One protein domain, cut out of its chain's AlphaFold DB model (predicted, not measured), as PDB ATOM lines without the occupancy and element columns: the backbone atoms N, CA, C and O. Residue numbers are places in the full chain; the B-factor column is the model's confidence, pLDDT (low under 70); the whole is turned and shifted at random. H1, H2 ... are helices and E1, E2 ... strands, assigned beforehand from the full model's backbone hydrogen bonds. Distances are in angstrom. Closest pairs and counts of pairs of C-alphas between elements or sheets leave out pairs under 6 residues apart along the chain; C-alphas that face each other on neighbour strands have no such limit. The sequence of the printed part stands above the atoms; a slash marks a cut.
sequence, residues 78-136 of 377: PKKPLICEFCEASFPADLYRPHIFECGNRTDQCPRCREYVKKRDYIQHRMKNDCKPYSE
ATOM      1  N   PRO A  78      29.302  29.247  34.338       72.38
ATOM      2  CA  PRO A  78      30.421  29.291  33.391       72.38
ATOM      3  C   PRO A  78      31.500  28.249  33.716       72.38
ATOM      4  O   PRO A  78      32.134  27.710  32.823       72.38
ATOM      5  N   LYS A  79      31.651  27.894  34.999       74.19
ATOM      6  CA  LYS A  79      32.618  26.895  35.480       74.19
ATOM      7  C   LYS A  79      32.024  25.496  35.644       74.19
ATOM      8  O   LYS A  79      32.599  24.690  36.373       74.19
ATOM      9  N   LYS A  80      30.880  25.203  35.007       80.88
ATOM     10  CA  LYS A  80      30.208  23.896  35.098       80.88
ATOM     11  C   LYS A  80      31.227  22.757  34.904       80.88
ATOM     12  O   LYS A  80      31.987  22.809  33.934       80.88
ATOM     13  N   PRO A  81      31.268  21.755  35.802       80.75
ATOM     14  CA  PRO A  81      32.158  20.615  35.646       80.75
ATOM     15  C   PRO A  81      31.780  19.797  34.407       80.75
ATOM     16  O   PRO A  81      30.609  19.472  34.197       80.75
ATOM     17  N   LEU A  82      32.786  19.465  33.604       84.38
ATOM     18  CA  LEU A  82      32.710  18.626  32.415       84.38
ATOM     19  C   LEU A  82      33.676  17.447  32.589       84.38
ATOM     20  O   LEU A  82      34.803  17.617  33.060       84.38
ATOM     21  N   ILE A  83      33.211  16.247  32.248       89.06
ATOM     22  CA  ILE A  83      33.941  14.987  32.437       89.06
ATOM     23  C   ILE A  83      34.710  14.671  31.154       89.06
ATOM     24  O   ILE A  83      34.129  14.680  30.074       89.06
ATOM     25  N   CYS A  84      36.007  14.386  31.264       92.69
ATOM     26  CA  CYS A  84      36.846  14.072  30.111       92.69
ATOM     27  C   CYS A  84      36.619  12.645  29.598       92.69
ATOM     28  O   CYS A  84      36.932  11.676  30.284       92.69
ATOM     29  N   GLU A  85      36.190  12.524  28.341       89.69
ATOM     30  CA  GLU A  85      35.989  11.255  27.616       89.69
ATOM     31  C   GLU A  85      37.241  10.351  27.570       89.69
ATOM     32  O   GLU A  85      37.137   9.154  27.319       89.69
ATOM     33  N   PHE A  86      38.434  10.908  27.813       89.00
ATOM     34  CA  PHE A  86      39.719  10.211  27.690       89.00
ATOM     35  C   PHE A  86      40.379   9.814  29.024       89.00
ATOM     36  O   PHE A  86      41.393   9.101  29.013       89.00
ATOM     37  N   CYS A  87      39.871  10.302  30.161       89.69
ATOM     38  CA  CYS A  87      40.420   9.995  31.491       89.69
ATOM     39  C   CYS A  87      39.408  10.039  32.652       89.69
ATOM     40  O   CYS A  87      39.821   9.910  33.800       89.69
ATOM     41  N   GLU A  88      38.118  10.250  32.368       90.31
ATOM     42  CA  GLU A  88      36.978  10.241  33.307       90.31
ATOM     43  C   GLU A  88      37.050  11.273  34.458       90.31
ATOM     44  O   GLU A  88      36.133  11.387  35.270       90.31
ATOM     45  N   ALA A  89      38.098  12.099  34.498       89.44
ATOM     46  CA  ALA A  89      38.250  13.180  35.461       89.44
ATOM     47  C   ALA A  89      37.389  14.407  35.101       89.44
ATOM     48  O   ALA A  89      37.149  14.718  33.932       89.44
ATOM     49  N   SER A  90      36.946  15.116  36.141       88.06
ATOM     50  CA  SER A  90      36.070  16.288  36.060       88.06
ATOM     51  C   SER A  90      36.870  17.594  36.100       88.06
ATOM     52  O   SER A  90      37.702  17.786  36.988       88.06
ATOM     53  N   PHE A  91      36.597  18.506  35.162       86.31
ATOM     54  CA  PHE A  91      37.262  19.808  35.036       86.31
ATOM     55  C   PHE A  91      36.237  20.939  34.869       86.31
ATOM     56  O   PHE A  91      35.230  20.739  34.189       86.31
ATOM     57  N   PRO A  92      36.470  22.148  35.416       85.56
ATOM     58  CA  PRO A  92      35.643  23.310  35.088       85.56
ATOM     59  C   PRO A  92      35.795  23.653  33.600       85.56
ATOM     60  O   PRO A  92      36.892  23.529  33.050       85.56
ATOM     61  N   ALA A  93      34.718  24.106  32.953       85.38
ATOM     62  CA  ALA A  93      34.682  24.319  31.501       85.38
ATOM     63  C   ALA A  93      35.843  25.177  30.943       85.38
ATOM     64  O   ALA A  93      36.392  24.823  29.898       85.38
ATOM     65  N   ASP A  94      36.281  26.214  31.674       83.62
ATOM     66  CA  ASP A  94      37.457  27.046  31.355       83.62
ATOM     67  C   ASP A  94      38.724  26.214  31.061       83.62
ATOM     68  O   ASP A  94      39.478  26.496  30.131       83.62
ATOM     69  N   LEU A  95      38.961  25.166  31.861       84.25
ATOM     70  CA  LEU A  95      40.130  24.283  31.769       84.25
ATOM     71  C   LEU A  95      39.854  23.024  30.936       84.25
ATOM     72  O   LEU A  95      40.788  22.338  30.522       84.25
ATOM     73  N   TYR A  96      38.584  22.723  30.660       90.00
ATOM     74  CA  TYR A  96      38.179  21.533  29.920       90.00
ATOM     75  C   TYR A  96      38.712  21.538  28.480       90.00
ATOM     76  O   TYR A  96      39.242  20.533  28.016       90.00
ATOM     77  N   ARG A  97      38.655  22.681  27.778       88.38
ATOM     78  CA  ARG A  97      39.139  22.802  26.388       88.38
ATOM     79  C   ARG A  97      40.635  22.473  26.215       88.38
ATOM     80  O   ARG A  97      40.922  21.584  25.409       88.38
ATOM     81  N   PRO A  98      41.587  23.102  26.940       91.00
ATOM     82  CA  PRO A  98      42.994  22.711  26.849       91.00
ATOM     83  C   PRO A  98      43.230  21.284  27.364       91.00
ATOM     84  O   PRO A  98      44.029  20.557  26.775       91.00
ATOM     85  N   HIS A  99      42.491  20.839  28.392       92.75
ATOM     86  CA  HIS A  99      42.607  19.472  28.895       92.75
ATOM     87  C   HIS A  99      42.233  18.412  27.846       92.75
ATOM     88  O   HIS A  99      42.997  17.467  27.672       92.75
ATOM     89  N   ILE A 100      41.116  18.553  27.117       91.62
ATOM     90  CA  ILE A 100      40.735  17.616  26.041       91.62
ATOM     91  C   ILE A 100      41.849  17.522  24.998       91.62
ATOM     92  O   ILE A 100      42.201  16.423  24.568       91.62
ATOM     93  N   PHE A 101      42.403  18.665  24.579       90.69
ATOM     94  CA  PHE A 101      43.434  18.698  23.545       90.69
ATOM     95  C   PHE A 101      44.714  17.989  23.996       90.69
ATOM     96  O   PHE A 101      45.270  17.193  23.241       90.69
ATOM     97  N   GLU A 102      45.170  18.233  25.225       92.75
ATOM     98  CA  GLU A 102      46.351  17.560  25.759       92.75
ATOM     99  C   GLU A 102      46.072  16.068  26.008       92.75
ATOM    100  O   GLU A 102      46.782  15.203  25.499       92.75
ATOM    101  N   CYS A 103      44.989  15.746  26.724       93.12
ATOM    102  CA  CYS A 103      44.636  14.384  27.117       93.12
ATOM    103  C   CYS A 103      44.322  13.487  25.912       93.12
ATOM    104  O   CYS A 103      44.781  12.351  25.868       93.12
ATOM    105  N   GLY A 104      43.625  14.004  24.898       91.38
ATOM    106  CA  GLY A 104      43.343  13.280  23.657       91.38
ATOM    107  C   GLY A 104      44.580  13.037  22.789       91.38
ATOM    108  O   GLY A 104      44.609  12.058  22.044       91.38
ATOM    109  N   ASN A 105      45.609  13.889  22.895       92.69
ATOM    110  CA  ASN A 105      46.897  13.702  22.219       92.69
ATOM    111  C   ASN A 105      47.867  12.780  22.979       92.69
ATOM    112  O   ASN A 105      48.805  12.280  22.355       92.69
ATOM    113  N   ARG A 106      47.661  12.523  24.281       92.56
ATOM    114  CA  ARG A 106      48.430  11.507  25.021       92.56
ATOM    115  C   ARG A 106      48.175  10.121  24.417       92.56
ATOM    116  O   ARG A 106      47.049   9.789  24.038       92.56
ATOM    117  N   THR A 107      49.233   9.321  24.318       92.50
ATOM    118  CA  THR A 107      49.207   7.973  23.742       92.50
ATOM    119  C   THR A 107      49.151   6.903  24.823       92.50
ATOM    120  O   THR A 107      50.083   6.804  25.622       92.50
ATOM    121  N   ASP A 108      48.123   6.060  24.788       90.06
ATOM    122  CA  ASP A 108      48.044   4.853  25.614       90.06
ATOM    123  C   ASP A 108      48.466   3.631  24.788       90.06
ATOM    124  O   ASP A 108      48.350   3.613  23.559       90.06
ATOM    125  N   GLN A 109      48.961   2.591  25.457       90.69
ATOM    126  CA  GLN A 109      49.294   1.335  24.792       90.69
ATOM    127  C   GLN A 109      48.022   0.524  24.523       90.69
ATOM    128  O   GLN A 109      47.263   0.220  25.443       90.69
ATOM    129  N   CYS A 110      47.794   0.125  23.273       90.12
ATOM    130  CA  CYS A 110      46.665  -0.732  22.942       90.12
ATOM    131  C   CYS A 110      46.882  -2.155  23.500       90.12
ATOM    132  O   CYS A 110      47.877  -2.798  23.153       90.12
ATOM    133  N   PRO A 111      45.942  -2.719  24.284       86.56
ATOM    134  CA  PRO A 111      46.092  -4.052  24.872       86.56
ATOM    135  C   PRO A 111      46.069  -5.193  23.839       86.56
ATOM    136  O   PRO A 111      46.422  -6.319  24.179       86.56
ATOM    137  N   ARG A 112      45.656  -4.930  22.588       86.44
ATOM    138  CA  ARG A 112      45.602  -5.934  21.511       86.44
ATOM    139  C   ARG A 112      46.870  -5.973  20.659       86.44
ATOM    140  O   ARG A 112      47.361  -7.072  20.437       86.44
ATOM    141  N   CYS A 113      47.395  -4.834  20.197       88.88
ATOM    142  CA  CYS A 113      48.596  -4.780  19.339       88.88
ATOM    143  C   CYS A 113      49.893  -4.381  20.070       88.88
ATOM    144  O   CYS A 113      50.971  -4.521  19.501       88.88
ATOM    145  N   ARG A 114      49.805  -3.898  21.319       87.50
ATOM    146  CA  ARG A 114      50.898  -3.282  22.100       87.50
ATOM    147  C   ARG A 114      51.535  -2.022  21.483       87.50
ATOM    148  O   ARG A 114      52.513  -1.515  22.032       87.50
ATOM    149  N   GLU A 115      50.969  -1.467  20.415       87.94
ATOM    150  CA  GLU A 115      51.373  -0.170  19.855       87.94
ATOM    151  C   GLU A 115      50.837   0.992  20.707       87.94
ATOM    152  O   GLU A 115      49.817   0.863  21.390       87.94
ATOM    153  N   TYR A 116      51.511   2.142  20.650       91.12
ATOM    154  CA  TYR A 116      51.078   3.372  21.313       91.12
ATOM    155  C   TYR A 116      50.153   4.174  20.397       91.12
ATOM    156  O   TYR A 116      50.555   4.610  19.320       91.12
ATOM    157  N   VAL A 117      48.915   4.392  20.839       90.88
ATOM    158  CA  VAL A 117      47.853   5.040  20.058       90.88
ATOM    159  C   VAL A 117      47.316   6.230  20.844       90.88
ATOM    160  O   VAL A 117      47.068   6.131  22.046       90.88
ATOM    161  N   LYS A 118      47.132   7.380  20.185       92.44
ATOM    162  CA  LYS A 118      46.540   8.567  20.822       92.44
ATOM    163  C   LYS A 118      45.135   8.248  21.329       92.44
ATOM    164  O   LYS A 118      44.347   7.647  20.598       92.44
ATOM    165  N   LYS A 119      44.790   8.701  22.536       91.12
ATOM    166  CA  LYS A 119      43.471   8.462  23.155       91.12
ATOM    167  C   LYS A 119      42.307   8.867  22.237       91.12
ATOM    168  O   LYS A 119      41.348   8.108  22.116       91.12
ATOM    169  N   ARG A 120      42.432   9.981  21.501       91.06
ATOM    170  CA  ARG A 120      41.435  10.429  20.504       91.06
ATOM    171  C   ARG A 120      41.267   9.500  19.293       91.06
ATOM    172  O   ARG A 120      40.188   9.451  18.714       91.06
ATOM    173  N   ASP A 121      42.315   8.770  18.913       90.12
ATOM    174  CA  ASP A 121      42.362   7.942  17.698       90.12
ATOM    175  C   ASP A 121      42.132   6.447  18.001       90.12
ATOM    176  O   ASP A 121      42.021   5.628  17.086       90.12
ATOM    177  N   TYR A 122      42.011   6.072  19.280       88.19
ATOM    178  CA  TYR A 122      41.881   4.685  19.739       88.19
ATOM    179  C   TYR A 122      40.666   3.951  19.141       88.19
ATOM    180  O   TYR A 122      40.771   2.790  18.738       88.19
ATOM    181  N   ILE A 123      39.525   4.641  19.013       86.50
ATOM    182  CA  ILE A 123      38.324   4.099  18.355       86.50
ATOM    183  C   ILE A 123      38.614   3.823  16.874       86.50
ATOM    184  O   ILE A 123      38.311   2.735  16.382       86.50
ATOM    185  N   GLN A 124      39.255   4.764  16.174       88.06
ATOM    186  CA  GLN A 124      39.606   4.614  14.762       88.06
ATOM    187  C   GLN A 124      40.567   3.436  14.540       88.06
ATOM    188  O   GLN A 124      40.297   2.592  13.690       88.06
ATOM    189  N   HIS A 125      41.635   3.344  15.334       88.50
ATOM    190  CA  HIS A 125      42.606   2.246  15.297       88.50
ATOM    191  C   HIS A 125      41.941   0.872  15.507       88.50
ATOM    192  O   HIS A 125      42.241  -0.093  14.799       88.50
ATOM    193  N   ARG A 126      40.980   0.779  16.440       84.69
ATOM    194  CA  ARG A 126      40.183  -0.440  16.660       84.69
ATOM    195  C   ARG A 126      39.288  -0.782  15.460       84.69
ATOM    196  O   ARG A 126      39.090  -1.964  15.191       84.69
ATOM    197  N   MET A 127      38.741   0.218  14.767       84.38
ATOM    198  CA  MET A 127      37.790   0.041  13.658       84.38
ATOM    199  C   MET A 127      38.464  -0.248  12.306       84.38
ATOM    200  O   MET A 127      37.951  -1.056  11.540       84.38
ATOM    201  N   LYS A 128      39.609   0.381  12.003       79.62
ATOM    202  CA  LYS A 128      40.275   0.312  10.684       79.62
ATOM    203  C   LYS A 128      41.130  -0.945  10.446       79.62
ATOM    204  O   LYS A 128      41.727  -1.080   9.386       79.62
ATOM    205  N   ASN A 129      41.148  -1.890  11.388       65.00
ATOM    206  CA  ASN A 129      41.986  -3.104  11.388       65.00
ATOM    207  C   ASN A 129      43.508  -2.875  11.486       65.00
ATOM    208  O   ASN A 129      44.267  -3.844  11.425       65.00
ATOM    209  N   ASP A 130      43.953  -1.644  11.758       71.19
ATOM    210  CA  ASP A 130      45.333  -1.347  12.178       71.19
ATOM    211  C   ASP A 130      45.710  -2.174  13.425       71.19
ATOM    212  O   ASP A 130      46.809  -2.713  13.539       71.19
ATOM    213  N   CYS A 131      44.735  -2.351  14.325       82.56
ATOM    214  CA  CYS A 131      44.806  -3.097  15.580       82.56
ATOM    215  C   CYS A 131      44.962  -4.627  15.406       82.56
ATOM    216  O   CYS A 131      44.061  -5.409  15.740       82.56
ATOM    217  N   LYS A 132      46.110  -5.076  14.891       80.62
ATOM    218  CA  LYS A 132      46.483  -6.498  14.758       80.62
ATOM    219  C   LYS A 132      46.767  -7.128  16.133       80.62
ATOM    220  O   LYS A 132      47.315  -6.456  16.999       80.62
ATOM    221  N   PRO A 133      46.420  -8.404  16.386       78.19
ATOM    222  CA  PRO A 133      46.790  -9.059  17.640       78.19
ATOM    223  C   PRO A 133      48.315  -9.209  17.742       78.19
ATOM    224  O   PRO A 133      48.953  -9.721  16.824       78.19
ATOM    225  N   TYR A 134      48.889  -8.785  18.866       73.81
ATOM    226  CA  TYR A 134      50.309  -8.914  19.166       73.81
ATOM    227  C   TYR A 134      50.666 -10.390  19.368       73.81
ATOM    228  O   TYR A 134      50.466 -10.958  20.443       73.81
ATOM    229  N   SER A 135      51.215 -11.013  18.328       73.69
ATOM    230  CA  SER A 135      52.010 -12.222  18.493       73.69
ATOM    231  C   SER A 135      53.312 -11.828  19.178       73.69
ATOM    232  O   SER A 135      54.189 -11.231  18.550       73.69
ATOM    233  N   GLU A 136      53.433 -12.155  20.459       66.38
ATOM    234  CA  GLU A 136      54.702 -12.069  21.174       66.38
ATOM    235  C   GLU A 136      55.746 -12.875  20.389       66.38
ATOM    236  O   GLU A 136      55.522 -14.071  20.154       66.38
TER     237      GLU A 136
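Overview. This is residues 78 to 136 of the 377 residues of the protein "TRAF-type domain-containing protein" of Stentor coeruleus (UniProt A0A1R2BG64). Two small units stand end to end in a loose rod; in each, a two-stranded hairpin, E1 with E2 or E3 with E4, leads into a helix that folds back, H1 or H2. The printed part has 59 residues, in order E1, E2, H1, E3, E4, H2: mixed class, two antiparallel sheets. The radius of gyration of the C-alphas is 14.2 A, the spans 48 by 19 by 14 A.

Along the chain. E1, residues 81 to 83, begins at C-alpha 81 (32.158, 20.615, 35.646). E2 is residues 90 to 92, H1 93 to 105, 18.7 A long, E3 107 to 109, E4 116 to 118. H2, residues 119 to 127, 13.9 A long, ends at C-alpha 127 (37.790, 0.041, 13.658).

Arrangement. In hairpin E1 and E2, N 82 and O 91 are 2.8 A apart, within hydrogen-bond range; in E3 and E4, N 108 and O 117, 2.9 A. H1 and H2 touch only at their ends, closest C-alphas Gly 104 and Arg 120, 4.7 A, at a steep tilt of 50 degrees. O i to N i+4 pairs within range are 7 of 9 in H1, 3 of 5 in H2.

Size, cuts and confidence. The C-alphas of Pro 78 and Glu 136, farthest apart, are 49.5 A apart. The printed part has no cut and no long link. Residues 129 and 136 have pLDDT under 70.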